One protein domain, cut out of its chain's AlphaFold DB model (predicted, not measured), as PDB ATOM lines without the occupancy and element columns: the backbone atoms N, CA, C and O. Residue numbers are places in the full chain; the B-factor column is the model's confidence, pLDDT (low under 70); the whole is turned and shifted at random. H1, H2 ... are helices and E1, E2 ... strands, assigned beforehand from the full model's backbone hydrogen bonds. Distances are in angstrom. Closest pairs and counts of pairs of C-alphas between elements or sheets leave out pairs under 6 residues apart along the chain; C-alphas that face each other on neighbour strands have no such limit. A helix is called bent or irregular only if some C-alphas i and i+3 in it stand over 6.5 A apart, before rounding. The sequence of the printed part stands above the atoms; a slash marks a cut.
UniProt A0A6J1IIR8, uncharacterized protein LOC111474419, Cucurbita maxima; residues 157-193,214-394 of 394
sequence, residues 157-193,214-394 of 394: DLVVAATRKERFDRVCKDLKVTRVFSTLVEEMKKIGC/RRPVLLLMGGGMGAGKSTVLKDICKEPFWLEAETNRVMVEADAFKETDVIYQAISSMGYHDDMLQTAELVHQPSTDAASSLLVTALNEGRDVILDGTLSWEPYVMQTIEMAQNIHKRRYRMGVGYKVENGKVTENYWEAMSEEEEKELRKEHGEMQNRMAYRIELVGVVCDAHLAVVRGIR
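Overview. This is residues 157 to 193 and 214 to 394 of the 394 residues of the protein "uncharacterized protein LOC111474419" of Cucurbita maxima (UniProt A0A6J1IIR8). Two long helical pieces, H7b and H8, form a layer between a slab of four parallel strands and the long hairpin of E4 and E5, whose tip, residues 340 to 345, sticks out; H3 covers part of the slab's other face. H2b runs beside H7b at the E2 edge, while H2a, H6 and H7a make a helical arm reaching beyond the strands' last residues, with H1 at its far end; H9 and H10 lie at the outside. The printed part has 218 residues, with named elements in the order H1 H2 E1 H3 H4 E2 H5 H6 H7 E3 H8 E4 E5 H9 E6 H10. The class is mixed, helices and strands; the larger sheet has the order E2 E3 E1 E6, and the smaller one, E4 and E5, is antiparallel. The whole is compact, with a radius of gyration of the C-alphas of 19.5 A and spans of 62 by 43 by 39 A.

Along the chain. Start in the larger sheet with E1, residues 217 to 222, at C-alpha 217, (31.795, -15.615, -54.050); its neighbours are E3, residues 304 to 308, and E6, residues 375 to 380, 16.6 A long, and the neighbour of E3 at the edge of the sheet is E2, residues 249 to 253. H2, residues 164 to 191, was assigned as one helix by its hydrogen bonds but is bent, with C-alphas 174 and 177 7.6 A apart; its arms are H2a, 164 to 174, and H2b, 177 to 191, 21.6 A long. H7, residues 273 to 300, likewise one helix by its hydrogen bonds, is bent, with C-alphas 282 and 285 7.1 A apart; its arms are H7a, 273 to 282, irregular with C-alphas 274 and 277 6.9 A apart, and H7b, 285 to 300, 22.4 A long. H8 is residues 314 to 326, 18.4 A; E4, 332 to 341, 24.0 A, bends by 52 degrees at residue 338; E5, 344 to 352, 22.1 A, bends by 66 degrees at residue 349. The shorter helices are H1, 157 to 162, from C-alpha 157 at (69.611, -1.561, -24.055); H3, 229 to 236; H4, 240 to 244; H5, 254 to 260; H6, 262 to 269; H9, 355 to 365; and H10, 385 to 393, which ends at C-alpha 393, (60.763, -19.628, -37.655).

Arrangement. In the sheet, look for N 250 and O 304 of E2 and E3, 2.8 A, N 219 and O 305 of E1 and E3, 2.8 A, and N 220 and O 377 of E1 and E6, 2.8 A, each within hydrogen-bond range. E1, H3 H4, E2 is a split strand-helix-strand unit, with E3 between its two strands and a right-handed crossover; E2, H5 H6 H7, E3 is a unit of neighbour strands. H7b lies over E2 and E3 at a height over the sheet of 9.3 A, and H8 is on the same face. H3 is on the opposite face, only just over E1, on which 3 of its C-alphas fall; H4 only grazes the sheet. The closest C-alphas of H7b and E4 are those of Val 296 and Arg 333, 6.2 A; of H8 and E5, Tyr 316 and Tyr 349, 6.5 A. In the hairpin E4 and E5, N 335 and O 349 are 2.8 A apart. H7, the hub, touches three helices: H7b touches H2b, closest at the C-alphas of Glu 187 and Leu 294, 5.9 A, and H5, at Phe 257 and Ser 287, 5.1 A; H7a and H6 form a helical hairpin at a shallow tilt of 11 degrees. H1 and H2a meet only through their link, and H9 and H10 touch no helix. Every O i to N i+4 pair is within hydrogen-bond range in the helices and arms other than H7a, with 4 of 6.

Size, cuts and confidence. The C-alphas farthest apart are those of Leu 158 and Gln 369, 62.2 A. Residues 194 to 213 are not printed, and C-alphas 193 and 214 are 22.4 A apart across that cut. Of the links printed whole, none is long. The mean pLDDT of the printed part is 84.1; 27 residues are under 70, among them 157 to 162 and 361 to 370.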
ATOM      1  N   ASP A 157      70.688  -0.572 -24.142       61.47
ATOM      2  CA  ASP A 157      69.611  -1.561 -24.055       61.47
ATOM      3  C   ASP A 157      68.969  -1.566 -22.662       61.47
ATOM      4  O   ASP A 157      67.749  -1.626 -22.542       61.47
ATOM      5  N   LEU A 158      69.764  -1.404 -21.600       61.72
ATOM      6  CA  LEU A 158      69.268  -1.346 -20.222       61.72
ATOM      7  C   LEU A 158      68.447  -0.071 -19.958       61.72
ATOM      8  O   LEU A 158      67.387  -0.135 -19.336       61.72
ATOM      9  N   VAL A 159      68.881   1.078 -20.489       61.66
ATOM     10  CA  VAL A 159      68.124   2.344 -20.423       61.66
ATOM     11  C   VAL A 159      66.852   2.283 -21.280       61.66
ATOM     12  O   VAL A 159      65.791   2.752 -20.861       61.66
ATOM     13  N   VAL A 160      66.924   1.680 -22.467       66.25
ATOM     14  CA  VAL A 160      65.777   1.488 -23.367       66.25
ATOM     15  C   VAL A 160      64.749   0.538 -22.759       66.25
ATOM     16  O   VAL A 160      63.552   0.813 -22.839       66.25
ATOM     17  N   ALA A 161      65.195  -0.543 -22.116       64.12
ATOM     18  CA  ALA A 161      64.330  -1.477 -21.405       64.12
ATOM     19  C   ALA A 161      63.655  -0.805 -20.200       64.12
ATOM     20  O   ALA A 161      62.452  -0.969 -19.999       64.12
ATOM     21  N   ALA A 162      64.394   0.012 -19.440       67.69
ATOM     22  CA  ALA A 162      63.849   0.755 -18.303       67.69
ATOM     23  C   ALA A 162      62.794   1.800 -18.720       67.69
ATOM     24  O   ALA A 162      61.807   1.992 -18.017       67.69
ATOM     25  N   THR A 163      62.966   2.437 -19.883       71.25
ATOM     26  CA  THR A 163      62.044   3.461 -20.419       71.25
ATOM     27  C   THR A 163      60.998   2.903 -21.391       71.25
ATOM     28  O   THR A 163      60.227   3.668 -21.977       71.25
ATOM     29  N   ARG A 164      60.931   1.573 -21.566       69.31
ATOM     30  CA  ARG A 164      60.048   0.894 -22.532       69.31
ATOM     31  C   ARG A 164      58.594   1.322 -22.371       69.31
ATOM     32  O   ARG A 164      58.002   1.812 -23.326       69.31
ATOM     33  N   LYS A 165      58.036   1.186 -21.167       74.31
ATOM     34  CA  LYS A 165      56.618   1.470 -20.907       74.31
ATOM     35  C   LYS A 165      56.245   2.916 -21.243       74.31
ATOM     36  O   LYS A 165      55.304   3.146 -21.990       74.31
ATOM     37  N   GLU A 166      57.029   3.883 -20.767       77.06
ATOM     38  CA  GLU A 166      56.770   5.304 -21.028       77.06
ATOM     39  C   GLU A 166      56.887   5.667 -22.512       77.06
ATOM     40  O   GLU A 166      56.115   6.491 -23.006       77.06
ATOM     41  N   ARG A 167      57.831   5.059 -23.248       78.62
ATOM     42  CA  ARG A 167      57.921   5.233 -24.707       78.62
ATOM     43  C   ARG A 167      56.697   4.671 -25.411       78.62
ATOM     44  O   ARG A 167      56.143   5.360 -26.260       78.62
ATOM     45  N   PHE A 168      56.296   3.448 -25.073       78.31
ATOM     46  CA  PHE A 168      55.117   2.812 -25.654       78.31
ATOM     47  C   PHE A 168      53.868   3.652 -25.407       78.31
ATOM     48  O   PHE A 168      53.183   4.011 -26.357       78.31
ATOM     49  N   ASP A 169      53.627   4.053 -24.158       78.81
ATOM     50  CA  ASP A 169      52.471   4.872 -23.791       78.81
ATOM     51  C   ASP A 169      52.460   6.206 -24.555       78.81
ATOM     52  O   ASP A 169      51.409   6.648 -25.024       78.81
ATOM     53  N   ARG A 170      53.633   6.823 -24.745       81.62
ATOM     54  CA  ARG A 170      53.780   8.053 -25.533       81.62
ATOM     55  C   ARG A 170      53.452   7.834 -27.008       81.62
ATOM     56  O   ARG A 170      52.595   8.535 -27.532       81.62
ATOM     57  N   VAL A 171      54.074   6.849 -27.656       80.56
ATOM     58  CA  VAL A 171      53.837   6.536 -29.078       80.56
ATOM     59  C   VAL A 171      52.367   6.189 -29.315       80.56
ATOM     60  O   VAL A 171      51.751   6.707 -30.244       80.56
ATOM     61  N   CYS A 172      51.769   5.377 -28.442       78.62
ATOM     62  CA  CYS A 172      50.354   5.027 -28.505       78.62
ATOM     63  C   CYS A 172      49.449   6.250 -28.381       78.62
ATOM     64  O   CYS A 172      48.469   6.368 -29.115       78.62
ATOM     65  N   LYS A 173      49.757   7.158 -27.450       81.00
ATOM     66  CA  LYS A 173      48.977   8.379 -27.236       81.00
ATOM     67  C   LYS A 173      49.084   9.327 -28.427       81.00
ATOM     68  O   LYS A 173      48.055   9.809 -28.897       81.00
ATOM     69  N   ASP A 174      50.296   9.543 -28.926       80.06
ATOM     70  CA  ASP A 174      50.577  10.480 -30.014       80.06
ATOM     71  C   ASP A 174      49.984   9.993 -31.344       80.06
ATOM     72  O   ASP A 174      49.457  10.785 -32.124       80.06
ATOM     73  N   LEU A 175      50.000   8.678 -31.589       84.19
ATOM     74  CA  LEU A 175      49.503   8.086 -32.833       84.19
ATOM     75  C   LEU A 175      48.043   7.629 -32.771       84.19
ATOM     76  O   LEU A 175      47.521   7.185 -33.790       84.19
ATOM     77  N   LYS A 176      47.352   7.751 -31.630       81.75
ATOM     78  CA  LYS A 176      45.986   7.223 -31.453       81.75
ATOM     79  C   LYS A 176      45.017   7.698 -32.536       81.75
ATOM     80  O   LYS A 176      44.287   6.893 -33.105       81.75
ATOM     81  N   VAL A 177      44.996   9.003 -32.802       81.25
ATOM     82  CA  VAL A 177      44.086   9.602 -33.790       81.25
ATOM     83  C   VAL A 177      44.534   9.247 -35.207       81.25
ATOM     84  O   VAL A 177      43.722   8.789 -36.008       81.25
ATOM     85  N   THR A 178      45.832   9.381 -35.492       82.44
ATOM     86  CA  THR A 178      46.438   9.015 -36.780       82.44
ATOM     87  C   THR A 178      46.118   7.577 -37.166       82.44
ATOM     88  O   THR A 178      45.764   7.329 -38.313       82.44
ATOM     89  N   ARG A 179      46.174   6.655 -36.199       82.88
ATOM     90  CA  ARG A 179      45.855   5.239 -36.376       82.88
ATOM     91  C   ARG A 179      44.429   5.028 -36.872       82.88
ATOM     92  O   ARG A 179      44.231   4.322 -37.848       82.88
ATOM     93  N   VAL A 180      43.443   5.666 -36.237       80.81
ATOM     94  CA  VAL A 180      42.034   5.534 -36.648       80.81
ATOM     95  C   VAL A 180      41.854   5.998 -38.093       80.81
ATOM     96  O   VAL A 180      41.287   5.272 -38.906       80.81
ATOM     97  N   PHE A 181      42.392   7.169 -38.446       77.25
ATOM     98  CA  PHE A 181      42.306   7.677 -39.815       77.25
ATOM     99  C   PHE A 181      43.063   6.799 -40.819       77.25
ATOM    100  O   PHE A 181      42.544   6.553 -41.904       77.25
ATOM    101  N   SER A 182      44.257   6.301 -40.479       82.00
ATOM    102  CA  SER A 182      45.023   5.430 -41.375       82.00
ATOM    103  C   SER A 182      44.310   4.106 -41.627       82.00
ATOM    104  O   SER A 182      44.255   3.668 -42.771       82.00
ATOM    105  N   THR A 183      43.722   3.506 -40.588       82.62
ATOM    106  CA  THR A 183      42.958   2.259 -40.707       82.62
ATOM    107  C   THR A 183      41.734   2.457 -41.593       82.62
ATOM    108  O   THR A 183      41.547   1.696 -42.538       82.62
ATOM    109  N   LEU A 184      40.959   3.527 -41.376       78.25
ATOM    110  CA  LEU A 184      39.804   3.853 -42.223       78.25
ATOM    111  C   LEU A 184      40.208   4.079 -43.683       78.25
ATOM    112  O   LEU A 184      39.568   3.561 -44.594       78.25
ATOM    113  N   VAL A 185      41.289   4.823 -43.924       80.56
ATOM    114  CA  VAL A 185      41.810   5.044 -45.280       80.56
ATOM    115  C   VAL A 185      42.212   3.720 -45.934       80.56
ATOM    116  O   VAL A 185      41.959   3.530 -47.122       80.56
ATOM    117  N   GLU A 186      42.818   2.802 -45.185       83.25
ATOM    118  CA  GLU A 186      43.227   1.499 -45.705       83.25
ATOM    119  C   GLU A 186      42.028   0.589 -46.009       83.25
ATOM    120  O   GLU A 186      41.987  -0.037 -47.069       83.25
ATOM    121  N   GLU A 187      40.999   0.588 -45.157       80.38
ATOM    122  CA  GLU A 187      39.715  -0.065 -45.444       80.38
ATOM    123  C   GLU A 187      39.079   0.508 -46.721       80.38
ATOM    124  O   GLU A 187      38.717  -0.243 -47.629       80.38
ATOM    125  N   MET A 188      39.028   1.838 -46.859       75.88
ATOM    126  CA  MET A 188      38.482   2.503 -48.048       75.88
ATOM    127  C   MET A 188      39.263   2.168 -49.323       75.88
ATOM    128  O   MET A 188      38.651   1.974 -50.376       75.88
ATOM    129  N   LYS A 189      40.598   2.073 -49.257       82.31
ATOM    130  CA  LYS A 189      41.422   1.635 -50.397       82.31
ATOM    131  C   LYS A 189      41.115   0.196 -50.789       82.31
ATOM    132  O   LYS A 189      40.936  -0.064 -51.975       82.31
ATOM    133  N   LYS A 190      41.019  -0.717 -49.817       80.88
ATOM    134  CA  LYS A 190      40.728  -2.139 -50.069       80.88
ATOM    135  C   LYS A 190      39.321  -2.361 -50.625       80.88
ATOM    136  O   LYS A 190      39.122  -3.269 -51.427       80.88
ATOM    137  N   ILE A 191      38.361  -1.512 -50.261       75.62
ATOM    138  CA  ILE A 191      37.017  -1.509 -50.855       75.62
ATOM    139  C   ILE A 191      37.026  -0.849 -52.247       75.62
ATOM    140  O   ILE A 191      36.161  -1.135 -53.067       75.62
ATOM    141  N   GLY A 192      38.012  -0.015 -52.578       63.72
ATOM    142  CA  GLY A 192      38.061   0.714 -53.852       63.72
ATOM    143  C   GLY A 192      37.279   2.033 -53.843       63.72
ATOM    144  O   GLY A 192      36.916   2.534 -54.901       63.72
ATOM    145  N   CYS A 193      37.041   2.611 -52.661       49.06
ATOM    146  CA  CYS A 193      36.389   3.915 -52.472       49.06
ATOM    147  C   CYS A 193      37.382   5.095 -52.405       49.06
ATOM    148  O   CYS A 193      36.986   6.218 -52.097       49.06
ATOM    149  N   ARG A 214      25.573 -13.174 -62.032       79.62
ATOM    150  CA  ARG A 214      26.472 -14.083 -61.300       79.62
ATOM    151  C   ARG A 214      26.359 -13.882 -59.788       79.62
ATOM    152  O   ARG A 214      26.477 -12.766 -59.293       79.62
ATOM    153  N   ARG A 215      26.248 -14.986 -59.038       84.94
ATOM    154  CA  ARG A 215      26.325 -14.972 -57.565       84.94
ATOM    155  C   ARG A 215      27.725 -14.552 -57.092       84.94
ATOM    156  O   ARG A 215      28.694 -15.121 -57.612       84.94
ATOM    157  N   PRO A 216      27.854 -13.626 -56.123       91.31
ATOM    158  CA  PRO A 216      29.149 -13.263 -55.553       91.31
ATOM    159  C   PRO A 216      29.747 -14.449 -54.785       91.31
ATOM    160  O   PRO A 216      29.013 -15.322 -54.308       91.31
ATOM    161  N   VAL A 217      31.077 -14.510 -54.706       94.00
ATOM    162  CA  VAL A 217      31.795 -15.615 -54.050       94.00
ATOM    163  C   VAL A 217      32.467 -15.142 -52.766       94.00
ATOM    164  O   VAL A 217      33.147 -14.121 -52.762       94.00
ATOM    165  N   LEU A 218      32.286 -15.909 -51.689       96.56
ATOM    166  CA  LEU A 218      33.065 -15.815 -50.457       96.56
ATOM    167  C   LEU A 218      33.968 -17.047 -50.384       96.56
ATOM    168  O   LEU A 218      33.488 -18.153 -50.136       96.56
ATOM    169  N   LEU A 219      35.262 -16.847 -50.605       97.00
ATOM    170  CA  LEU A 219      36.285 -17.870 -50.448       97.00
ATOM    171  C   LEU A 219      36.882 -17.781 -49.044       97.00
ATOM    172  O   LEU A 219      37.543 -16.805 -48.694       97.00
ATOM    173  N   LEU A 220      36.652 -18.818 -48.251       97.31
ATOM    174  CA  LEU A 220      37.212 -19.008 -46.923       97.31
ATOM    175  C   LEU A 220      38.506 -19.818 -47.051       97.31
ATOM    176  O   LEU A 220      38.474 -21.016 -47.334       97.31
ATOM    177  N   MET A 221      39.650 -19.174 -46.842       95.94
ATOM    178  CA  MET A 221      40.943 -19.850 -46.781       95.94
ATOM    179  C   MET A 221      41.268 -20.169 -45.326       95.94
ATOM    180  O   MET A 221      41.391 -19.262 -44.506       95.94
ATOM    181  N   GLY A 222      41.395 -21.456 -45.011       94.19
ATOM    182  CA  GLY A 222      41.739 -21.955 -43.683       94.19
ATOM    183  C   GLY A 222      43.090 -22.658 -43.675       94.19
ATOM    184  O   GLY A 222      43.499 -23.271 -44.661       94.19
ATOM    185  N   GLY A 223      43.788 -22.600 -42.545       91.31
ATOM    186  CA  GLY A 223      45.065 -23.289 -42.369       91.31
ATOM    187  C   GLY A 223      45.964 -22.628 -41.334       91.31
ATOM    188  O   GLY A 223      45.969 -21.405 -41.167       91.31
ATOM    189  N   GLY A 224      46.764 -23.444 -40.651       87.12
ATOM    190  CA  GLY A 224      47.708 -22.974 -39.639       87.12
ATOM    191  C   GLY A 224      48.745 -21.981 -40.181       87.12
ATOM    192  O   GLY A 224      48.953 -21.831 -41.393       87.12
ATOM    193  N   MET A 225      49.418 -21.289 -39.266       85.69
ATOM    194  CA  MET A 225      50.612 -20.511 -39.600       85.69
ATOM    195  C   MET A 225      51.673 -21.443 -40.214       85.69
ATOM    196  O   MET A 225      51.828 -22.578 -39.773       85.69
ATOM    197  N   GLY A 226      52.347 -21.009 -41.283       83.50
ATOM    198  CA  GLY A 226      53.333 -21.838 -41.995       83.50
ATOM    199  C   GLY A 226      52.754 -22.926 -42.919       83.50
ATOM    200  O   GLY A 226      53.514 -23.576 -43.643       83.50
ATOM    201  N   ALA A 227      51.422 -23.085 -42.991       89.12
ATOM    202  CA  ALA A 227      50.780 -24.106 -43.831       89.12
ATOM    203  C   ALA A 227      51.021 -23.929 -45.340       89.12
ATOM    204  O   ALA A 227      50.937 -24.884 -46.107       89.12
ATOM    205  N   GLY A 228      51.375 -22.715 -45.773       88.44
ATOM    206  CA  GLY A 228      51.576 -22.385 -47.184       88.44
ATOM    207  C   GLY A 228      50.337 -21.807 -47.872       88.44
ATOM    208  O   GLY A 228      50.276 -21.824 -49.099       88.44
ATOM    209  N   LYS A 229      49.380 -21.257 -47.105       91.69
ATOM    210  CA  LYS A 229      48.164 -20.596 -47.620       91.69
ATOM    211  C   LYS A 229      48.461 -19.597 -48.736       91.69
ATOM    212  O   LYS A 229      47.874 -19.691 -49.805       91.69
ATOM    213  N   SER A 230      49.456 -18.730 -48.546       89.44
ATOM    214  CA  SER A 230      49.849 -17.719 -49.533       89.44
ATOM    215  C   SER A 230      50.338 -18.320 -50.859       89.44
ATOM    216  O   SER A 230      50.234 -17.675 -51.896       89.44
ATOM    217  N   THR A 231      50.868 -19.551 -50.855       91.62
ATOM    218  CA  THR A 231      51.267 -20.246 -52.094       91.62
ATOM    219  C   THR A 231      50.036 -20.719 -52.855       91.62
ATOM    220  O   THR A 231      49.901 -20.423 -54.035       91.62
ATOM    221  N   VAL A 232      49.096 -21.361 -52.155       92.44
ATOM    222  CA  VAL A 232      47.822 -21.808 -52.737       92.44
ATOM    223  C   VAL A 232      47.013 -20.615 -53.250       92.44
ATOM    224  O   VAL A 232      46.510 -20.641 -54.370       92.44
ATOM    225  N   LEU A 233      46.961 -19.526 -52.480       91.56
ATOM    226  CA  LEU A 233      46.298 -18.286 -52.876       91.56
ATOM    227  C   LEU A 233      46.856 -17.706 -54.170       91.56
ATOM    228  O   LEU A 233      46.077 -17.278 -55.016       91.56
ATOM    229  N   LYS A 234      48.182 -17.703 -54.357       90.44
ATOM    230  CA  LYS A 234      48.796 -17.220 -55.603       90.44
ATOM    231  C   LYS A 234      48.314 -17.996 -56.822       90.44
ATOM    232  O   LYS A 234      48.184 -17.393 -57.880       90.44
ATOM    233  N   ASP A 235      48.064 -19.292 -56.685       91.62
ATOM    234  CA  ASP A 235      47.585 -20.117 -57.791       91.62
ATOM    235  C   ASP A 235      46.080 -19.952 -58.016       91.62
ATOM    236  O   ASP A 235      45.675 -19.739 -59.156       91.62
ATOM    237  N   ILE A 236      45.274 -19.885 -56.949       91.12
ATOM    238  CA  ILE A 236      43.840 -19.550 -57.034       91.12
ATOM    239  C   ILE A 236      43.641 -18.191 -57.720       91.12
ATOM    240  O   ILE A 236      42.799 -18.039 -58.599       91.12
ATOM    241  N   CYS A 237      44.458 -17.192 -57.377       87.62
ATOM    242  CA  CYS A 237      44.372 -15.859 -57.974       87.62
ATOM    243  C   CYS A 237      44.666 -15.836 -59.483       87.62
ATOM    244  O   CYS A 237      44.300 -14.860 -60.132       87.62
ATOM    245  N   LYS A 238      45.325 -16.866 -60.036       89.38
ATOM    246  CA  LYS A 238      45.583 -16.999 -61.481       89.38
ATOM    247  C   LYS A 238      44.433 -17.669 -62.227       89.38
ATOM    248  O   LYS A 238      44.468 -17.720 -63.455       89.38
ATOM    249  N   GLU A 239      43.444 -18.220 -61.531       88.25
ATOM    250  CA  GLU A 239      42.285 -18.796 -62.201       88.25
ATOM    251  C   GLU A 239      41.499 -17.696 -62.932       88.25
ATOM    252  O   GLU A 239      41.371 -16.585 -62.404       88.25
ATOM    253  N   PRO A 240      40.926 -17.983 -64.120       85.12
ATOM    254  CA  PRO A 240      40.232 -16.982 -64.934       85.12
ATOM    255  C   PRO A 240      39.174 -16.204 -64.149       85.12
ATOM    256  O   PRO A 240      39.070 -14.986 -64.262       85.12
ATOM    257  N   PHE A 241      38.459 -16.908 -63.272       86.06
ATOM    258  CA  PHE A 241      37.457 -16.333 -62.389       86.06
ATOM    259  C   PHE A 241      37.998 -15.177 -61.531       86.06
ATOM    260  O   PHE A 241      37.390 -14.106 -61.474       86.06
ATOM    261  N   TRP A 242      39.136 -15.388 -60.864       86.25
ATOM    262  CA  TRP A 242      39.716 -14.419 -59.932       86.25
ATOM    263  C   TRP A 242      40.508 -13.323 -60.643       86.25
ATOM    264  O   TRP A 242      40.494 -12.186 -60.172       86.25
ATOM    265  N   LEU A 243      41.120 -13.630 -61.792       81.06
ATOM    266  CA  LEU A 243      41.759 -12.637 -62.663       81.06
ATOM    267  C   LEU A 243      40.737 -11.631 -63.200       81.06
ATOM    268  O   LEU A 243      40.915 -10.424 -63.083       81.06
ATOM    269  N   GLU A 244      39.608 -12.114 -63.715       75.50
ATOM    270  CA  GLU A 244      38.520 -11.244 -64.169       75.50
ATOM    271  C   GLU A 244      37.888 -10.458 -63.007       75.50
ATOM    272  O   GLU A 244      37.242  -9.424 -63.201       75.50
ATOM    273  N   ALA A 245      38.001 -10.957 -61.772       71.00
ATOM    274  CA  ALA A 245      37.486 -10.327 -60.558       71.00
ATOM    275  C   ALA A 245      38.466  -9.378 -59.875       71.00
ATOM    276  O   ALA A 245      38.089  -8.809 -58.860       71.00
ATOM    277  N   GLU A 246      39.657  -9.132 -60.421       70.75
ATOM    278  CA  GLU A 246      40.714  -8.376 -59.737       70.75
ATOM    279  C   GLU A 246      40.266  -6.993 -59.233       70.75
ATOM    280  O   GLU A 246      40.573  -6.618 -58.105       70.75
ATOM    281  N   THR A 247      39.448  -6.271 -60.004       68.62
ATOM    282  CA  THR A 247      38.903  -4.956 -59.611       68.62
ATOM    283  C   THR A 247      37.716  -5.032 -58.643       68.62
ATOM    284  O   THR A 247      37.414  -4.057 -57.958       68.62
ATOM    285  N   ASN A 248      37.032  -6.179 -58.573       74.94
ATOM    286  CA  ASN A 248      35.856  -6.400 -57.725       74.94
ATOM    287  C   ASN A 248      36.175  -7.194 -56.451       74.94
ATOM    288  O   ASN A 248      35.388  -7.179 -55.506       74.94
ATOM    289  N   ARG A 249      37.314  -7.874 -56.399       88.25
ATOM    290  CA  ARG A 249      37.698  -8.741 -55.294       88.25
ATOM    291  C   ARG A 249      38.230  -7.932 -54.119       88.25
ATOM    292  O   ARG A 249      39.073  -7.059 -54.298       88.25
ATOM    293  N   VAL A 250      37.811  -8.294 -52.913       92.12
ATOM    294  CA  VAL A 250      38.372  -7.787 -51.659       92.12
ATOM    295  C   VAL A 250      39.138  -8.913 -50.968       92.12
ATOM    296  O   VAL A 250      38.580  -9.976 -50.700       92.12
ATOM    297  N   MET A 251      40.425  -8.682 -50.699       92.44
ATOM    298  CA  MET A 251      41.247  -9.568 -49.870       92.44
ATOM    299  C   MET A 251      41.165  -9.104 -48.416       92.44
ATOM    300  O   MET A 251      41.508  -7.959 -48.108       92.44
ATOM    301  N   VAL A 252      40.719  -9.990 -47.534       95.12
ATOM    302  CA  VAL A 252      40.605  -9.742 -46.098       95.12
ATOM    303  C   VAL A 252      41.636 -10.594 -45.374       95.12
ATOM    304  O   VAL A 252      41.520 -11.814 -45.331       95.12
ATOM    305  N   GLU A 253      42.625  -9.930 -44.786       92.94
ATOM    306  CA  GLU A 253      43.703 -10.541 -44.009       92.94
ATOM    307  C   GLU A 253      44.029  -9.610 -42.837       92.94
ATOM    308  O   GLU A 253      44.325  -8.428 -43.039       92.94
ATOM    309  N   ALA A 254      43.946 -10.123 -41.608       90.31
ATOM    310  CA  ALA A 254      44.212  -9.328 -40.407       90.31
ATOM    311  C   ALA A 254      45.688  -8.920 -40.298       90.31
ATOM    312  O   ALA A 254      45.989  -7.806 -39.871       90.31
ATOM    313  N   ASP A 255      46.611  -9.785 -40.723       87.25
ATOM    314  CA  ASP A 255      48.051  -9.521 -40.648       87.25
ATOM    315  C   ASP A 255      48.477  -8.368 -41.568       87.25
ATOM    316  O   ASP A 255      49.271  -7.522 -41.154       87.25
ATOM    317  N   ALA A 256      47.841  -8.221 -42.734       87.81
ATOM    318  CA  ALA A 256      48.059  -7.069 -43.606       87.81
ATOM    319  C   ALA A 256      47.740  -5.734 -42.905       87.81
ATOM    320  O   ALA A 256      48.421  -4.740 -43.138       87.81
ATOM    321  N   PHE A 257      46.727  -5.693 -42.028       88.00
ATOM    322  CA  PHE A 257      46.429  -4.488 -41.248       88.00
ATOM    323  C   PHE A 257      47.462  -4.231 -40.146       88.00
ATOM    324  O   PHE A 257      47.798  -3.068 -39.915       88.00
ATOM    325  N   LYS A 258      48.027  -5.284 -39.534       87.81
ATOM    326  CA  LYS A 258      49.096  -5.149 -38.528       87.81
ATOM    327  C   LYS A 258      50.337  -4.489 -39.119       87.81
ATOM    328  O   LYS A 258      50.875  -3.566 -38.517       87.81
ATOM    329  N   GLU A 259      50.769  -4.928 -40.299       83.31
ATOM    330  CA  GLU A 259      51.967  -4.393 -40.963       83.31
ATOM    331  C   GLU A 259      51.800  -2.930 -41.405       83.31
ATOM    332  O   GLU A 259      52.765  -2.161 -41.442       83.31
ATOM    333  N   THR A 260      50.568  -2.521 -41.711       83.94
ATOM    334  CA  THR A 260      50.237  -1.126 -42.043       83.94
ATOM    335  C   THR A 260      49.937  -0.242 -40.833       83.94
ATOM    336  O   THR A 260      49.807   0.972 -40.989       83.94
ATOM    337  N   ASP A 261      49.814  -0.812 -39.632       88.38
ATOM    338  CA  ASP A 261      49.478  -0.054 -38.430       88.38
ATOM    339  C   ASP A 261      50.602   0.936 -38.088       88.38
ATOM    340  O   ASP A 261      51.766   0.564 -37.924       88.38
ATOM    341  N   VAL A 262      50.255   2.217 -37.954       87.19
ATOM    342  CA  VAL A 262      51.227   3.291 -37.703       87.19
ATOM    343  C   VAL A 262      52.012   3.102 -36.403       87.19
ATOM    344  O   VAL A 262      53.164   3.521 -36.332       87.19
ATOM    345  N   ILE A 263      51.433   2.452 -35.384       84.88
ATOM    346  CA  ILE A 263      52.134   2.134 -34.132       84.88
ATOM    347  C   ILE A 263      53.129   1.000 -34.375       84.88
ATOM    348  O   ILE A 263      54.277   1.085 -33.934       84.88
ATOM    349  N   TYR A 264      52.717  -0.033 -35.117       85.75
ATOM    350  CA  TYR A 264      53.596  -1.143 -35.481       85.75
ATOM    351  C   TYR A 264      54.790  -0.663 -36.317       85.75
ATOM    352  O   TYR A 264      55.942  -0.989 -36.016       85.75
ATOM    353  N   GLN A 265      54.545   0.188 -37.316       86.19
ATOM    354  CA  GLN A 265      55.591   0.793 -38.143       86.19
ATOM    355  C   GLN A 265      56.507   1.718 -37.339       86.19
ATOM    356  O   GLN A 265      57.730   1.631 -37.456       86.19
ATOM    357  N   ALA A 266      55.943   2.572 -36.479       83.50
ATOM    358  CA  ALA A 266      56.738   3.464 -35.645       83.50
ATOM    359  C   ALA A 266      57.691   2.672 -34.746       83.50
ATOM    360  O   ALA A 266      58.886   2.949 -34.741       83.50
ATOM    361  N   ILE A 267      57.207   1.646 -34.042       79.31
ATOM    362  CA  ILE A 267      58.036   0.890 -33.095       79.31
ATOM    363  C   ILE A 267      59.036  -0.021 -33.816       79.31
ATOM    364  O   ILE A 267      60.202  -0.067 -33.419       79.31
ATOM    365  N   SER A 268      58.639  -0.682 -34.910       78.19
ATOM    366  CA  SER A 268      59.564  -1.491 -35.720       78.19
ATOM    367  C   SER A 268      60.703  -0.649 -36.308       78.19
ATOM    368  O   SER A 268      61.860  -1.074 -36.275       78.19
ATOM    369  N   SER A 269      60.420   0.585 -36.745       77.25
ATOM    370  CA  SER A 269      61.434   1.508 -37.277       77.25
ATOM    371  C   SER A 269      62.469   1.966 -36.240       77.25
ATOM    372  O   SER A 269      63.571   2.370 -36.608       77.25
ATOM    373  N   MET A 270      62.159   1.867 -34.941       71.38
ATOM    374  CA  MET A 270      63.090   2.228 -33.866       71.38
ATOM    375  C   MET A 270      64.179   1.167 -33.627       71.38
ATOM    376  O   MET A 270      65.115   1.434 -32.873       71.38
ATOM    377  N   GLY A 271      64.085  -0.014 -34.254       63.41
ATOM    378  CA  GLY A 271      65.122  -1.052 -34.199       63.41
ATOM    379  C   GLY A 271      65.180  -1.849 -32.888       63.41
ATOM    380  O   GLY A 271      66.184  -2.506 -32.617       63.41
ATOM    381  N   TYR A 272      64.126  -1.806 -32.068       67.88
ATOM    382  CA  TYR A 272      64.041  -2.554 -30.810       67.88
ATOM    383  C   TYR A 272      63.268  -3.861 -31.009       67.88
ATOM    384  O   TYR A 272      62.050  -3.911 -30.867       67.88
ATOM    385  N   HIS A 273      63.973  -4.941 -31.346       66.31
ATOM    386  CA  HIS A 273      63.336  -6.228 -31.655       66.31
ATOM    387  C   HIS A 273      62.623  -6.870 -30.452       66.31
ATOM    388  O   HIS A 273      61.584  -7.501 -30.622       66.31
ATOM    389  N   ASP A 274      63.107  -6.629 -29.232       65.94
ATOM    390  CA  ASP A 274      62.482  -7.107 -27.989       65.94
ATOM    391  C   ASP A 274      61.070  -6.543 -27.768       65.94
ATOM    392  O   ASP A 274      60.258  -7.121 -27.045       65.94
ATOM    393  N   ASP A 275      60.789  -5.394 -28.380       71.25
ATOM    394  CA  ASP A 275      59.534  -4.664 -28.259       71.25
ATOM    395  C   ASP A 275      58.492  -5.191 -29.268       71.25
ATOM    396  O   ASP A 275      57.295  -4.921 -29.129       71.25
ATOM    397  N   MET A 276      58.910  -5.973 -30.275       73.88
ATOM    398  CA  MET A 276      58.034  -6.385 -31.378       73.88
ATOM    399  C   MET A 276      56.920  -7.334 -30.951       73.88
ATOM    400  O   MET A 276      55.818  -7.210 -31.475       73.88
ATOM    401  N   LEU A 277      57.151  -8.228 -29.983       78.94
ATOM    402  CA  LEU A 277      56.097  -9.127 -29.499       78.94
ATOM    403  C   LEU A 277      54.953  -8.338 -28.846       78.94
ATOM    404  O   LEU A 277      53.795  -8.502 -29.218       78.94
ATOM    405  N   GLN A 278      55.289  -7.434 -27.921       76.12
ATOM    406  CA  GLN A 278      54.306  -6.581 -27.244       76.12
ATOM    407  C   GLN A 278      53.610  -5.643 -28.230       76.12
ATOM    408  O   GLN A 278      52.416  -5.382 -28.113       76.12
ATOM    409  N   THR A 279      54.344  -5.160 -29.234       79.31
ATOM    410  CA  THR A 279      53.772  -4.338 -30.302       79.31
ATOM    411  C   THR A 279      52.775  -5.133 -31.140       79.31
ATOM    412  O   THR A 279      51.679  -4.643 -31.391       79.31
ATOM    413  N   ALA A 280      53.121  -6.360 -31.537       83.06
ATOM    414  CA  ALA A 280      52.249  -7.240 -32.308       83.06
ATOM    415  C   ALA A 280      50.967  -7.593 -31.538       83.06
ATOM    416  O   ALA A 280      49.888  -7.596 -32.126       83.06
ATOM    417  N   GLU A 281      51.071  -7.838 -30.229       84.31
ATOM    418  CA  GLU A 281      49.923  -8.070 -29.345       84.31
ATOM    419  C   GLU A 281      49.038  -6.820 -29.228       84.31
ATOM    420  O   GLU A 281      47.822  -6.893 -29.406       84.31
ATOM    421  N   LEU A 282      49.647  -5.647 -29.032       84.88
ATOM    422  CA  LEU A 282      48.941  -4.368 -28.944       84.88
ATOM    423  C   LEU A 282      48.153  -4.034 -30.220       84.88
ATOM    424  O   LEU A 282      47.063  -3.457 -30.152       84.88
ATOM    425  N   VAL A 283      48.705  -4.356 -31.393       87.75
ATOM    426  CA  VAL A 283      48.024  -4.107 -32.671       87.75
ATOM    427  C   VAL A 283      47.131  -5.257 -33.121       87.75
ATOM    428  O   VAL A 283      46.411  -5.097 -34.104       87.75
ATOM    429  N   HIS A 284      47.110  -6.375 -32.393       88.94
ATOM    430  CA  HIS A 284      46.350  -7.558 -32.777       88.94
ATOM    431  C   HIS A 284      44.851  -7.281 -32.853       88.94
ATOM    432  O   HIS A 284      44.269  -7.408 -33.928       88.94
ATOM    433  N   GLN A 285      44.242  -6.861 -31.738       87.88
ATOM    434  CA  GLN A 285      42.793  -6.671 -31.682       87.88
ATOM    435  C   GLN A 285      42.309  -5.637 -32.708       87.88
ATOM    436  O   GLN A 285      41.432  -5.976 -33.497       87.88
ATOM    437  N   PRO A 286      42.915  -4.438 -32.819       89.19
ATOM    438  CA  PRO A 286      42.427  -3.454 -33.784       89.19
ATOM    439  C   PRO A 286      42.627  -3.882 -35.243       89.19
ATOM    440  O   PRO A 286      41.843  -3.487 -36.098       89.19
ATOM    441  N   SER A 287      43.637  -4.706 -35.538       90.62
ATOM    442  CA  SER A 287      43.826  -5.261 -36.887       90.62
ATOM    443  C   SER A 287      42.773  -6.323 -37.216       90.62
ATOM    444  O   SER A 287      42.264  -6.364 -38.334       90.62
ATOM    445  N   THR A 288      42.411  -7.155 -36.236       91.50
ATOM    446  CA  THR A 288      41.302  -8.113 -36.347       91.50
ATOM    447  C   THR A 288      39.960  -7.397 -36.509       91.50
ATOM    448  O   THR A 288      39.142  -7.805 -37.338       91.50
ATOM    449  N   ASP A 289      39.748  -6.305 -35.774       91.62
ATOM    450  CA  ASP A 289      38.545  -5.480 -35.880       91.62
ATOM    451  C   ASP A 289      38.461  -4.816 -37.263       91.62
ATOM    452  O   ASP A 289      37.423  -4.900 -37.914       91.62
ATOM    453  N   ALA A 290      39.565  -4.254 -37.769       91.81
ATOM    454  CA  ALA A 290      39.630  -3.657 -39.105       91.81
ATOM    455  C   ALA A 290      39.365  -4.679 -40.224       91.81
ATOM    456  O   ALA A 290      38.609  -4.427 -41.163       91.81
ATOM    457  N   ALA A 291      39.936  -5.882 -40.111       94.12
ATOM    458  CA  ALA A 291      39.654  -6.968 -41.046       94.12
ATOM    459  C   ALA A 291      38.179  -7.399 -41.001       94.12
ATOM    460  O   ALA A 291      37.576  -7.641 -42.046       94.12
ATOM    461  N   SER A 292      37.578  -7.450 -39.811       94.38
ATOM    462  CA  SER A 292      36.159  -7.782 -39.637       94.38
ATOM    463  C   SER A 292      35.239  -6.683 -40.185       94.38
ATOM    464  O   SER A 292      34.236  -6.998 -40.829       94.38
ATOM    465  N   SER A 293      35.610  -5.411 -40.004       93.38
ATOM    466  CA  SER A 293      34.930  -4.236 -40.569       93.38
ATOM    467  C   SER A 293      34.945  -4.289 -42.093       93.38
ATOM    468  O   SER A 293      33.898  -4.201 -42.747       93.38
ATOM    469  N   LEU A 294      36.125  -4.540 -42.670       94.75
ATOM    470  CA  LEU A 294      36.299  -4.721 -44.105       94.75
ATOM    471  C   LEU A 294      35.455  -5.888 -44.633       94.75
ATOM    472  O   LEU A 294      34.802  -5.739 -45.664       94.75
ATOM    473  N   LEU A 295      35.441  -7.027 -43.931       95.94
ATOM    474  CA  LEU A 295      34.680  -8.217 -44.319       95.94
ATOM    475  C   LEU A 295      33.182  -7.928 -44.411       95.94
ATOM    476  O   LEU A 295      32.581  -8.145 -45.464       95.94
ATOM    477  N   VAL A 296      32.570  -7.431 -43.332       94.75
ATOM    478  CA  VAL A 296      31.121  -7.182 -43.315       94.75
ATOM    479  C   VAL A 296      30.732  -6.104 -44.327       94.75
ATOM    480  O   VAL A 296      29.705  -6.221 -44.998       94.75
ATOM    481  N   THR A 297      31.581  -5.091 -44.506       91.75
ATOM    482  CA  THR A 297      31.362  -4.031 -45.494       91.75
ATOM    483  C   THR A 297      31.425  -4.585 -46.914       91.75
ATOM    484  O   THR A 297      30.488  -4.390 -47.687       91.75
ATOM    485  N   ALA A 298      32.466  -5.348 -47.255       92.06
ATOM    486  CA  ALA A 298      32.609  -5.960 -48.573       92.06
ATOM    487  C   ALA A 298      31.447  -6.914 -48.893       92.06
ATOM    488  O   ALA A 298      30.905  -6.879 -50.001       92.06
ATOM    489  N   LEU A 299      31.018  -7.716 -47.912       92.62
ATOM    490  CA  LEU A 299      29.907  -8.642 -48.097       92.62
ATOM    491  C   LEU A 299      28.576  -7.914 -48.315       92.62
ATOM    492  O   LEU A 299      27.823  -8.280 -49.223       92.62
ATOM    493  N   ASN A 300      28.313  -6.857 -47.540       90.38
ATOM    494  CA  ASN A 300      27.161  -5.981 -47.743       90.38
ATOM    495  C   ASN A 300      27.174  -5.360 -49.149       90.38
ATOM    496  O   ASN A 300      26.142  -5.312 -49.812       90.38
ATOM    497  N   GLU A 301      28.325  -4.925 -49.647       86.62
ATOM    498  CA  GLU A 301      28.436  -4.331 -50.984       86.62
ATOM    499  C   GLU A 301      28.425  -5.368 -52.130       86.62
ATOM    500  O   GLU A 301      28.580  -5.007 -53.294       86.62
ATOM    501  N   GLY A 302      28.205  -6.658 -51.837       87.12
ATOM    502  CA  GLY A 302      28.073  -7.694 -52.870       87.12
ATOM    503  C   GLY A 302      29.388  -8.032 -53.583       87.12
ATOM    504  O   GLY A 302      29.366  -8.499 -54.724       87.12
ATOM    505  N   ARG A 303      30.531  -7.748 -52.951       88.75
ATOM    506  CA  ARG A 303      31.868  -7.940 -53.522       88.75
ATOM    507  C   ARG A 303      32.279  -9.405 -53.484       88.75
ATOM    508  O   ARG A 303      31.909 -10.132 -52.573       88.75
ATOM    509  N   ASP A 304      33.102  -9.837 -54.435       92.56
ATOM    510  CA  ASP A 304      33.784 -11.123 -54.274       92.56
ATOM    511  C   ASP A 304      34.820 -10.982 -53.150       92.56
ATOM    512  O   ASP A 304      35.617 -10.044 -53.158       92.56
ATOM    513  N   VAL A 305      34.814 -11.885 -52.174       95.19
ATOM    514  CA  VAL A 305      35.672 -11.793 -50.987       95.19
ATOM    515  C   VAL A 305      36.543 -13.032 -50.874       95.19
ATOM    516  O   VAL A 305      36.055 -14.155 -50.982       95.19
ATOM    517  N   ILE A 306      37.829 -12.819 -50.605       95.94
ATOM    518  CA  ILE A 306      38.734 -13.853 -50.103       95.94
ATOM    519  C   ILE A 306      39.058 -13.503 -48.654       95.94
ATOM    520  O   ILE A 306      39.644 -12.453 -48.395       95.94
ATOM    521  N   LEU A 307      38.665 -14.368 -47.722       96.44
ATOM    522  CA  LEU A 307      39.028 -14.268 -46.313       96.44
ATOM    523  C   LEU A 307      40.207 -15.204 -46.043       96.44
ATOM    524  O   LEU A 307      40.027 -16.423 -46.027       96.44
ATOM    525  N   ASP A 308      41.393 -14.634 -45.832       94.19
ATOM    526  CA  ASP A 308      42.577 -15.366 -45.384       94.19
ATOM    527  C   ASP A 308      42.637 -15.381 -43.856       94.19
ATOM    528  O   ASP A 308      42.852 -14.359 -43.199       94.19
ATOM    529  N   GLY A 309      42.409 -16.561 -43.281       90.75
ATOM    530  CA  GLY A 309      42.451 -16.770 -41.846       90.75
ATOM    531  C   GLY A 309      42.942 -18.163 -41.474       90.75
ATOM    532  O   GLY A 309      43.206 -19.033 -42.302       90.75
ATOM    533  N   THR A 310      43.064 -18.407 -40.172       90.50
ATOM    534  CA  THR A 310      43.279 -19.773 -39.682       90.50
ATOM    535  C   THR A 310      41.999 -20.597 -39.759       90.50
ATOM    536  O   THR A 310      42.075 -21.802 -39.986       90.50
ATOM    537  N   LEU A 311      40.843 -19.938 -39.584       92.44
ATOM    538  CA  LEU A 311      39.507 -20.537 -39.470       92.44
ATOM    539  C   LEU A 311      39.434 -21.625 -38.385       92.44
ATOM    540  O   LEU A 311      38.691 -22.594 -38.500       92.44
ATOM    541  N   SER A 312      40.215 -21.458 -37.314       90.31
ATOM    542  CA  SER A 312      40.329 -22.421 -36.213       90.31
ATOM    543  C   SER A 312      39.231 -22.299 -35.153       90.31
ATOM    544  O   SER A 312      39.213 -23.086 -34.210       90.31
ATOM    545  N   TRP A 313      38.357 -21.296 -35.261       93.62
ATOM    546  CA  TRP A 313      37.317 -21.011 -34.277       93.62
ATOM    547  C   TRP A 313      35.928 -21.190 -34.894       93.62
ATOM    548  O   TRP A 313      35.478 -20.366 -35.689       93.62
ATOM    549  N   GLU A 314      35.264 -22.291 -34.541       94.19
ATOM    550  CA  GLU A 314      34.007 -22.725 -35.161       94.19
ATOM    551  C   GLU A 314      32.874 -21.685 -35.060       94.19
ATOM    552  O   GLU A 314      32.297 -21.375 -36.107       94.19
ATOM    553  N   PRO A 315      32.573 -21.070 -33.893       95.25
ATOM    554  CA  PRO A 315      31.481 -20.098 -33.796       95.25
ATOM    555  C   PRO A 315      31.642 -18.911 -34.749       95.25
ATOM    556  O   PRO A 315      30.679 -18.497 -35.391       95.25
ATOM    557  N   TYR A 316      32.868 -18.403 -34.902       95.38
ATOM    558  CA  TYR A 316      33.165 -17.318 -35.838       95.38
ATOM    559  C   TYR A 316      32.880 -17.732 -37.286       95.38
ATOM    560  O   TYR A 316      32.214 -17.006 -38.027       95.38
ATOM    561  N   VAL A 317      33.351 -18.916 -37.692       95.81
ATOM    562  CA  VAL A 317      33.168 -19.435 -39.057       95.81
ATOM    563  C   VAL A 317      31.683 -19.639 -39.356       95.81
ATOM    564  O   VAL A 317      31.194 -19.172 -40.384       95.81
ATOM    565  N   MET A 318      30.950 -20.270 -38.438       97.06
ATOM    566  CA  MET A 318      29.525 -20.557 -38.606       97.06
ATOM    567  C   MET A 318      28.686 -19.280 -38.686       97.06
ATOM    568  O   MET A 318      27.886 -19.141 -39.611       97.06
ATOM    569  N   GLN A 319      28.919 -18.308 -37.796       97.31
ATOM    570  CA  GLN A 319      28.235 -17.012 -37.861       97.31
ATOM    571  C   GLN A 319      28.574 -16.261 -39.162       97.31
ATOM    572  O   GLN A 319      27.712 -15.607 -39.746       97.31
ATOM    573  N   THR A 320      29.810 -16.372 -39.664       96.81
ATOM    574  CA  THR A 320      30.229 -15.750 -40.936       96.81
ATOM    575  C   THR A 320      29.519 -16.374 -42.136       96.81
ATOM    576  O   THR A 320      29.063 -15.656 -43.030       96.81
ATOM    577  N   ILE A 321      29.371 -17.701 -42.145       96.56
ATOM    578  CA  ILE A 321      28.595 -18.430 -43.155       96.56
ATOM    579  C   ILE A 321      27.127 -17.992 -43.110       96.56
ATOM    580  O   ILE A 321      26.553 -17.681 -44.152       96.56
ATOM    581  N   GLU A 322      26.532 -17.916 -41.919       96.44
ATOM    582  CA  GLU A 322      25.143 -17.485 -41.740       96.44
ATOM    583  C   GLU A 322      24.917 -16.049 -42.232       96.44
ATOM    584  O   GLU A 322      23.949 -15.781 -42.954       96.44
ATOM    585  N   MET A 323      25.831 -15.131 -41.899       95.44
ATOM    586  CA  MET A 323      25.820 -13.761 -42.405       95.44
ATOM    587  C   MET A 323      25.859 -13.752 -43.937       95.44
ATOM    588  O   MET A 323      24.970 -13.181 -44.569       95.44
ATOM    589  N   ALA A 324      26.838 -14.421 -44.555       95.19
ATOM    590  CA  ALA A 324      27.000 -14.447 -46.010       95.19
ATOM    591  C   ALA A 324      25.792 -15.072 -46.736       95.19
ATOM    592  O   ALA A 324      25.402 -14.625 -47.820       95.19
ATOM    593  N   GLN A 325      25.146 -16.069 -46.125       93.25
ATOM    594  CA  GLN A 325      23.917 -16.667 -46.643       93.25
ATOM    595  C   GLN A 325      22.728 -15.707 -46.585       93.25
ATOM    596  O   GLN A 325      21.883 -15.752 -47.476       93.25
ATOM    597  N   ASN A 326      22.644 -14.828 -45.585       93.12
ATOM    598  CA  ASN A 326      21.478 -13.968 -45.351       93.12
ATOM    599  C   ASN A 326      21.664 -12.502 -45.771       93.12
ATOM    600  O   ASN A 326      20.685 -11.755 -45.782       93.12
ATOM    601  N   ILE A 327      22.863 -12.091 -46.191       90.44
ATOM    602  CA  ILE A 327      23.189 -10.694 -46.543       90.44
ATOM    603  C   ILE A 327      22.376 -10.126 -47.721       90.44
ATOM    604  O   ILE A 327      22.233  -8.912 -47.899       90.44
ATOM    605  N   HIS A 328      21.803 -11.016 -48.537       87.44
ATOM    606  CA  HIS A 328      20.885 -10.661 -49.617       87.44
ATOM    607  C   HIS A 328      19.486 -10.268 -49.119       87.44
ATOM    608  O   HIS A 328      18.755  -9.600 -49.842       87.44
ATOM    609  N   LYS A 329      19.115 -10.672 -47.897       88.19
ATOM    610  CA  LYS A 329      17.824 -10.358 -47.266       88.19
ATOM    611  C   LYS A 329      17.896  -9.125 -46.372       88.19
ATOM    612  O   LYS A 329      16.888  -8.449 -46.224       88.19
ATOM    613  N   ARG A 330      19.045  -8.898 -45.731       88.62
ATOM    614  CA  ARG A 330      19.274  -7.814 -44.766       88.62
ATOM    615  C   ARG A 330      20.750  -7.447 -44.693       88.62
ATOM    616  O   ARG A 330      21.606  -8.271 -45.006       88.62
ATOM    617  N   ARG A 331      21.054  -6.225 -44.266       89.56
ATOM    618  CA  ARG A 331      22.433  -5.790 -43.990       89.56
ATOM    619  C   ARG A 331      22.892  -6.257 -42.602       89.56
ATOM    620  O   ARG A 331      22.083  -6.437 -41.692       89.56
ATOM    621  N   TYR A 332      24.199  -6.438 -42.465       93.94
ATOM    622  CA  TYR A 332      24.855  -6.805 -41.209       93.94
ATOM    623  C   TYR A 332      25.867  -5.737 -40.795       93.94
ATOM    624  O   TYR A 332      26.364  -4.991 -41.638       93.94
ATOM    625  N   ARG A 333      26.206  -5.691 -39.511       93.12
ATOM    626  CA  ARG A 333      27.331  -4.928 -38.965       93.12
ATOM    627  C   ARG A 333      28.167  -5.815 -38.047       93.12
ATOM    628  O   ARG A 333      27.741  -6.908 -37.675       93.12
ATOM    629  N   MET A 334      29.353  -5.342 -37.683       94.25
ATOM    630  CA  MET A 334      30.149  -6.010 -36.658       94.25
ATOM    631  C   MET A 334      29.371  -6.072 -35.340       94.25
ATOM    632  O   MET A 334      28.787  -5.076 -34.903       94.25
ATOM    633  N   GLY A 335      29.364  -7.256 -34.737       93.44
ATOM    634  CA  GLY A 335      28.928  -7.465 -33.365       93.44
ATOM    635  C   GLY A 335      30.054  -7.192 -32.369       93.44
ATOM    636  O   GLY A 335      31.153  -6.766 -32.726       93.44
ATOM    637  N   VAL A 336      29.779  -7.463 -31.097       91.06
ATOM    638  CA  VAL A 336      30.736  -7.273 -29.990       91.06
ATOM    639  C   VAL A 336      31.915  -8.257 -29.997       91.06
ATOM    640  O   VAL A 336      32.847  -8.098 -29.208       91.06
ATOM    641  N   GLY A 337      31.873  -9.275 -30.856       91.00
ATOM    642  CA  GLY A 337      32.855 -10.347 -30.931       91.00
ATOM    643  C   GLY A 337      32.769 -11.298 -29.740       91.00
ATOM    644  O   GLY A 337      31.691 -11.550 -29.195       91.00
ATOM    645  N   TYR A 338      33.921 -11.836 -29.344       90.50
ATOM    646  CA  TYR A 338      34.065 -12.642 -28.136       90.50
ATOM    647  C   TYR A 338      34.435 -11.740 -26.957       90.50
ATOM    648  O   TYR A 338      35.485 -11.096 -26.964       90.50
ATOM    649  N   LYS A 339      33.589 -11.708 -25.926       88.25
ATOM    650  CA  LYS A 339      33.794 -10.888 -24.733       88.25
ATOM    651  C   LYS A 339      33.452 -11.664 -23.470       88.25
ATOM    652  O   LYS A 339      32.396 -12.288 -23.379       88.25
ATOM    653  N   VAL A 340      34.321 -11.574 -22.467       89.62
ATOM    654  CA  VAL A 340      34.082 -12.132 -21.131       89.62
ATOM    655  C   VAL A 340      33.939 -10.980 -20.147       89.62
ATOM    656  O   VAL A 340      34.905 -10.273 -19.871       89.62
ATOM    657  N   GLU A 341      32.738 -10.787 -19.611       89.44
ATOM    658  CA  GLU A 341      32.453  -9.767 -18.598       89.44
ATOM    659  C   GLU A 341      31.829 -10.421 -17.372       89.44
ATOM    660  O   GLU A 341      30.796 -11.081 -17.465       89.44
ATOM    661  N   ASN A 342      32.457 -10.248 -16.205       87.69
ATOM    662  CA  ASN A 342      31.969 -10.779 -14.925       87.69
ATOM    663  C   ASN A 342      31.661 -12.292 -14.958       87.69
ATOM    664  O   ASN A 342      30.698 -12.754 -14.351       87.69
ATOM    665  N   GLY A 343      32.453 -13.064 -15.711       87.44
ATOM    666  CA  GLY A 343      32.256 -14.507 -15.892       87.44
ATOM    667  C   GLY A 343      31.160 -14.894 -16.894       87.44
ATOM    668  O   GLY A 343      31.005 -16.077 -17.185       87.44
ATOM    669  N   LYS A 344      30.427 -13.929 -17.467       90.50
ATOM    670  CA  LYS A 344      29.492 -14.163 -18.571       90.50
ATOM    671  C   LYS A 344      30.227 -14.039 -19.902       90.50
ATOM    672  O   LYS A 344      30.799 -12.994 -20.212       90.50
ATOM    673  N   VAL A 345      30.173 -15.103 -20.697       92.06
ATOM    674  CA  VAL A 345      30.683 -15.116 -22.071       92.06
ATOM    675  C   VAL A 345      29.591 -14.593 -22.999       92.06
ATOM    676  O   VAL A 345      28.470 -15.100 -22.993       92.06
ATOM    677  N   THR A 346      29.916 -13.565 -23.774       91.94
ATOM    678  CA  THR A 346      29.121 -13.099 -24.913       91.94
ATOM    679  C   THR A 346      29.926 -13.368 -26.171       91.94
ATOM    680  O   THR A 346      31.088 -12.979 -26.249       91.94
ATOM    681  N   GLU A 347      29.320 -14.039 -27.142       94.25
ATOM    682  CA  GLU A 347      29.975 -14.399 -28.394       94.25
ATOM    683  C   GLU A 347      29.044 -14.092 -29.564       94.25
ATOM    684  O   GLU A 347      28.144 -14.863 -29.893       94.25
ATOM    685  N   ASN A 348      29.235 -12.917 -30.159       94.94
ATOM    686  CA  ASN A 348      28.425 -12.444 -31.271       94.94
ATOM    687  C   ASN A 348      29.277 -11.610 -32.228       94.94
ATOM    688  O   ASN A 348      29.593 -10.455 -31.941       94.94
ATOM    689  N   TYR A 349      29.665 -12.195 -33.354       95.69
ATOM    690  CA  TYR A 349      30.562 -11.567 -34.319       95.69
ATOM    691  C   TYR A 349      29.825 -10.690 -35.328       95.69
ATOM    692  O   TYR A 349      30.386  -9.689 -35.772       95.69
ATOM    693  N   TRP A 350      28.570 -11.016 -35.656       97.12
ATOM    694  CA  TRP A 350      27.793 -10.318 -36.683       97.12
ATOM    695  C   TRP A 350      26.378 -10.022 -36.203       97.12
ATOM    696  O   TRP A 350      25.636 -10.915 -35.807       97.12
ATOM    697  N   GLU A 351      25.971  -8.763 -36.314       95.38
ATOM    698  CA  GLU A 351      24.639  -8.314 -35.927       95.38
ATOM    699  C   GLU A 351      23.850  -7.913 -37.169       95.38
ATOM    700  O   GLU A 351      24.290  -7.078 -37.960       95.38
ATOM    701  N   ALA A 352      22.679  -8.523 -37.354       92.62
ATOM    702  CA  ALA A 352      21.729  -8.076 -38.363       92.62
ATOM    703  C   ALA A 352      21.214  -6.679 -37.992       92.62
ATOM    704  O   ALA A 352      20.828  -6.453 -36.846       92.62
ATOM    705  N   MET A 353      21.188  -5.762 -38.958       88.00
ATOM    706  CA  MET A 353      20.626  -4.428 -38.736       88.00
ATOM    707  C   MET A 353      19.097  -4.493 -38.648       88.00
ATOM    708  O   MET A 353      18.475  -5.396 -39.223       88.00
ATOM    709  N   SER A 354      18.495  -3.557 -37.913       85.12
ATOM    710  CA  SER A 354      17.039  -3.483 -37.778       85.12
ATOM    711  C   SER A 354      16.381  -3.063 -39.096       85.12
ATOM    712  O   SER A 354      17.003  -2.456 -39.974       85.12
ATOM    713  N   GLU A 355      15.087  -3.361 -39.246       79.06
ATOM    714  CA  GLU A 355      14.339  -2.890 -40.414       79.06
ATOM    715  C   GLU A 355      14.255  -1.360 -40.481       79.06
ATOM    716  O   GLU A 355      14.123  -0.814 -41.576       79.06
ATOM    717  N   GLU A 356      14.286  -0.661 -39.340       78.62
ATOM    718  CA  GLU A 356      14.294   0.805 -39.326       78.62
ATOM    719  C   GLU A 356      15.629   1.347 -39.841       78.62
ATOM    720  O   GLU A 356      15.623   2.167 -40.759       78.62
ATOM    721  N   GLU A 357      16.751   0.825 -39.333       78.69
ATOM    722  CA  GLU A 357      18.106   1.198 -39.766       78.69
ATOM    723  C   GLU A 357      18.292   0.946 -41.271       78.69
ATOM    724  O   GLU A 357      18.835   1.771 -42.009       78.69
ATOM    725  N   GLU A 358      17.782  -0.184 -41.771       73.88
ATOM    726  CA  GLU A 358      17.860  -0.504 -43.192       73.88
ATOM    727  C   GLU A 358      16.971   0.417 -44.046       73.88
ATOM    728  O   GLU A 358      17.360   0.800 -45.151       73.88
ATOM    729  N   LYS A 359      15.793   0.817 -43.546       73.06
ATOM    730  CA  LYS A 359      14.919   1.789 -44.227       73.06
ATOM    731  C   LYS A 359      15.557   3.173 -44.298       73.06
ATOM    732  O   LYS A 359      15.373   3.846 -45.309       73.06
ATOM    733  N   GLU A 360      16.279   3.604 -43.268       73.56
ATOM    734  CA  GLU A 360      17.004   4.880 -43.280       73.56
ATOM    735  C   GLU A 360      18.142   4.869 -44.303       73.56
ATOM    736  O   GLU A 360      18.177   5.727 -45.185       73.56
ATOM    737  N   LEU A 361      18.972   3.823 -44.310       69.31
ATOM    738  CA  LEU A 361      20.043   3.678 -45.302       69.31
ATOM    739  C   LEU A 361      19.520   3.586 -46.741       69.31
ATOM    740  O   LEU A 361      20.140   4.123 -47.656       69.31
ATOM    741  N   ARG A 362      18.363   2.946 -46.965       69.69
ATOM    742  CA  ARG A 362      17.701   2.920 -48.284       69.69
ATOM    743  C   ARG A 362      17.230   4.305 -48.736       69.69
ATOM    744  O   ARG A 362      17.218   4.570 -49.935       69.69
ATOM    745  N   LYS A 363      16.839   5.188 -47.810       65.00
ATOM    746  CA  LYS A 363      16.458   6.574 -48.133       65.00
ATOM    747  C   LYS A 363      17.676   7.419 -48.508       65.00
ATOM    748  O   LYS A 363      17.561   8.255 -49.397       65.00
ATOM    749  N   GLU A 364      18.813   7.191 -47.855       60.94
ATOM    750  CA  GLU A 364      20.055   7.940 -48.098       60.94
ATOM    751  C   GLU A 364      20.825   7.454 -49.335       60.94
ATOM    752  O   GLU A 364      21.335   8.268 -50.103       60.94
ATOM    753  N   HIS A 365      20.885   6.138 -49.561       57.00
ATOM    754  CA  HIS A 365      21.722   5.515 -50.596       57.00
ATOM    755  C   HIS A 365      20.939   4.872 -51.759       57.00
ATOM    756  O   HIS A 365      21.552   4.342 -52.687       57.00
ATOM    757  N   GLY A 366      19.603   4.937 -51.747       57.25
ATOM    758  CA  GLY A 366      18.728   4.351 -52.769       57.25
ATOM    759  C   GLY A 366      18.421   2.858 -52.566       57.25
ATOM    760  O   GLY A 366      18.935   2.199 -51.659       57.25
ATOM    761  N   GLU A 367      17.548   2.303 -53.417       55.91
ATOM    762  CA  GLU A 367      17.248   0.865 -53.415       55.91
ATOM    763  C   GLU A 367      18.455   0.049 -53.888       55.91
ATOM    764  O   GLU A 367      18.968   0.224 -54.995       55.91
ATOM    765  N   MET A 368      18.869  -0.919 -53.072       54.72
ATOM    766  CA  MET A 368      19.862  -1.908 -53.477       54.72
ATOM    767  C   MET A 368      19.223  -2.944 -54.387       54.72
ATOM    768  O   MET A 368      18.600  -3.899 -53.920       54.72
ATOM    769  N   GLN A 369      19.379  -2.770 -55.693       52.72
ATOM    770  CA  GLN A 369      18.855  -3.737 -56.646       52.72
ATOM    771  C   GLN A 369      19.742  -4.989 -56.729       52.72
ATOM    772  O   GLN A 369      20.956  -4.904 -56.903       52.72
ATOM    773  N   ASN A 370      19.096  -6.157 -56.650       59.47
ATOM    774  CA  ASN A 370      19.612  -7.481 -57.022       59.47
ATOM    775  C   ASN A 370      20.794  -8.042 -56.207       59.47
ATOM    776  O   ASN A 370      21.722  -8.618 -56.774       59.47
ATOM    777  N   ARG A 371      20.751  -7.974 -54.867       72.44
ATOM    778  CA  ARG A 371      21.673  -8.783 -54.048       72.44
ATOM    779  C   ARG A 371      21.354 -10.272 -54.197       72.44
ATOM    780  O   ARG A 371      20.224 -10.699 -53.971       72.44
ATOM    781  N   MET A 372      22.362 -11.070 -54.533       80.44
ATOM    782  CA  MET A 372      22.261 -12.530 -54.568       80.44
ATOM    783  C   MET A 372      22.888 -13.147 -53.319       80.44
ATOM    784  O   MET A 372      23.819 -12.590 -52.739       80.44
ATOM    785  N   ALA A 373      22.396 -14.319 -52.917       87.06
ATOM    786  CA  ALA A 373      23.065 -15.120 -51.899       87.06
ATOM    787  C   ALA A 373      24.480 -15.495 -52.366       87.06
ATOM    788  O   ALA A 373      24.673 -15.872 -53.529       87.06
ATOM    789  N   TYR A 374      25.449 -15.414 -51.455       93.50
ATOM    790  CA  TYR A 374      26.830 -15.771 -51.754       93.50
ATOM    791  C   TYR A 374      26.966 -17.265 -52.041       93.50
ATOM    792  O   TYR A 374      26.386 -18.111 -51.355       93.50
ATOM    793  N   ARG A 375      27.786 -17.597 -53.039       94.56
ATOM    794  CA  ARG A 375      28.402 -18.921 -53.143       94.56
ATOM    795  C   ARG A 375      29.584 -18.938 -52.177       94.56
ATOM    796  O   ARG A 375      30.479 -18.109 -52.296       94.56
ATOM    797  N   ILE A 376      29.568 -19.860 -51.225       96.38
ATOM    798  CA  ILE A 376      30.620 -19.990 -50.216       96.38
ATOM    799  C   ILE A 376      31.511 -21.164 -50.604       96.38
ATOM    800  O   ILE A 376      31.009 -22.248 -50.901       96.38
ATOM    801  N   GLU A 377      32.816 -20.942 -50.597       96.00
ATOM    802  CA  GLU A 377      33.830 -21.960 -50.858       96.00
ATOM    803  C   GLU A 377      34.804 -22.015 -49.693       96.00
ATOM    804  O   GLU A 377      35.150 -20.983 -49.126       96.00
ATOM    805  N   LEU A 378      35.245 -23.217 -49.334       95.25
ATOM    806  CA  LEU A 378      36.205 -23.435 -48.259       95.25
ATOM    807  C   LEU A 378      37.417 -24.166 -48.824       95.25
ATOM    808  O   LEU A 378      37.283 -25.246 -49.397       95.25
ATOM    809  N   VAL A 379      38.599 -23.600 -48.610       95.62
ATOM    810  CA  VAL A 379      39.876 -24.216 -48.962       95.62
ATOM    811  C   VAL A 379      40.687 -24.387 -47.687       95.62
ATOM    812  O   VAL A 379      41.123 -23.416 -47.074       95.62
ATOM    813  N   GLY A 380      40.883 -25.640 -47.284       94.56
ATOM    814  CA  GLY A 380      41.747 -26.001 -46.165       94.56
ATOM    815  C   GLY A 380      43.154 -26.328 -46.650       94.56
ATOM    816  O   GLY A 380      43.341 -27.269 -47.419       94.56
ATOM    817  N   VAL A 381      44.149 -25.579 -46.182       93.62
ATOM    818  CA  VAL A 381      45.563 -25.836 -46.466       93.62
ATOM    819  C   VAL A 381      46.205 -26.490 -45.252       93.62
ATOM    820  O   VAL A 381      46.268 -25.907 -44.167       93.62
ATOM    821  N   VAL A 382      46.700 -27.707 -45.450       90.38
ATOM    822  CA  VAL A 382      47.371 -28.504 -44.422       90.38
ATOM    823  C   VAL A 382      48.817 -28.764 -44.820       90.38
ATOM    824  O   VAL A 382      49.140 -28.898 -45.999       90.38
ATOM    825  N   CYS A 383      49.697 -28.847 -43.830       88.56
ATOM    826  CA  CYS A 383      51.072 -29.272 -44.030       88.56
ATOM    827  C   CYS A 383      51.548 -30.101 -42.838       88.56
ATOM    828  O   CYS A 383      50.941 -30.080 -41.767       88.56
ATOM    829  N   ASP A 384      52.662 -30.798 -43.027       89.31
ATOM    830  CA  ASP A 384      53.364 -31.449 -41.931       89.31
ATOM    831  C   ASP A 384      53.788 -30.422 -40.861       89.31
ATOM    832  O   ASP A 384      54.206 -29.306 -41.188       89.31
ATOM    833  N   ALA A 385      53.664 -30.790 -39.583       78.38
ATOM    834  CA  ALA A 385      53.910 -29.882 -38.464       78.38
ATOM    835  C   ALA A 385      55.378 -29.437 -38.379       78.38
ATOM    836  O   ALA A 385      55.641 -28.269 -38.097       78.38
ATOM    837  N   HIS A 386      56.333 -30.327 -38.672       76.31
ATOM    838  CA  HIS A 386      57.750 -29.969 -38.697       76.31
ATOM    839  C   HIS A 386      58.014 -28.946 -39.807       76.31
ATOM    840  O   HIS A 386      58.639 -27.911 -39.573       76.31
ATOM    841  N   LEU A 387      57.448 -29.173 -40.995       81.56
ATOM    842  CA  LEU A 387      57.552 -28.221 -42.101       81.56
ATOM    843  C   LEU A 387      56.904 -26.863 -41.766       81.56
ATOM    844  O   LEU A 387      57.459 -25.825 -42.125       81.56
ATOM    845  N   ALA A 388      55.762 -26.862 -41.069       82.00
ATOM    846  CA  ALA A 388      55.072 -25.647 -40.628       82.00
ATOM    847  C   ALA A 388      55.948 -24.808 -39.690       82.00
ATOM    848  O   ALA A 388      56.089 -23.603 -39.887       82.00
ATOM    849  N   VAL A 389      56.560 -25.457 -38.693       75.88
ATOM    850  CA  VAL A 389      57.417 -24.808 -37.691       75.88
ATOM    851  C   VAL A 389      58.669 -24.241 -38.343       75.88
ATOM    852  O   VAL A 389      58.972 -23.066 -38.151       75.88
ATOM    853  N   VAL A 390      59.352 -25.025 -39.184       76.31
ATOM    854  CA  VAL A 390      60.542 -24.554 -39.911       76.31
ATOM    855  C   VAL A 390      60.211 -23.328 -40.769       76.31
ATOM    856  O   VAL A 390      61.007 -22.397 -40.833       76.31
ATOM    857  N   ARG A 391      59.030 -23.291 -41.399       75.94
ATOM    858  CA  ARG A 391      58.549 -22.129 -42.168       75.94
ATOM    859  C   ARG A 391      58.100 -20.946 -41.316       75.94
ATOM    860  O   ARG A 391      58.058 -19.851 -41.843       75.94
ATOM    861  N   GLY A 392      57.680 -21.171 -40.074       66.56
ATOM    862  CA  GLY A 392      57.247 -20.106 -39.166       66.56
ATOM    863  C   GLY A 392      58.402 -19.448 -38.408       66.56
ATOM    864  O   GLY A 392      58.253 -18.323 -37.945       66.56
ATOM    865  N   ILE A 393      59.528 -20.154 -38.259       63.66
ATOM    866  CA  ILE A 393      60.763 -19.628 -37.655       63.66
ATOM    867  C   ILE A 393      61.627 -18.897 -38.694       63.66
ATOM    868  O   ILE A 393      62.320 -17.942 -38.346       63.66
ATOM    869  N   ARG A 394      61.631 -19.383 -39.941       49.50
ATOM    870  CA  ARG A 394      62.309 -18.751 -41.083       49.50
ATOM    871  C   ARG A 394      61.512 -17.568 -41.604       49.50
ATOM    872  O   ARG A 394      62.179 -16.616 -42.064       49.50
TER     873      ARG A 394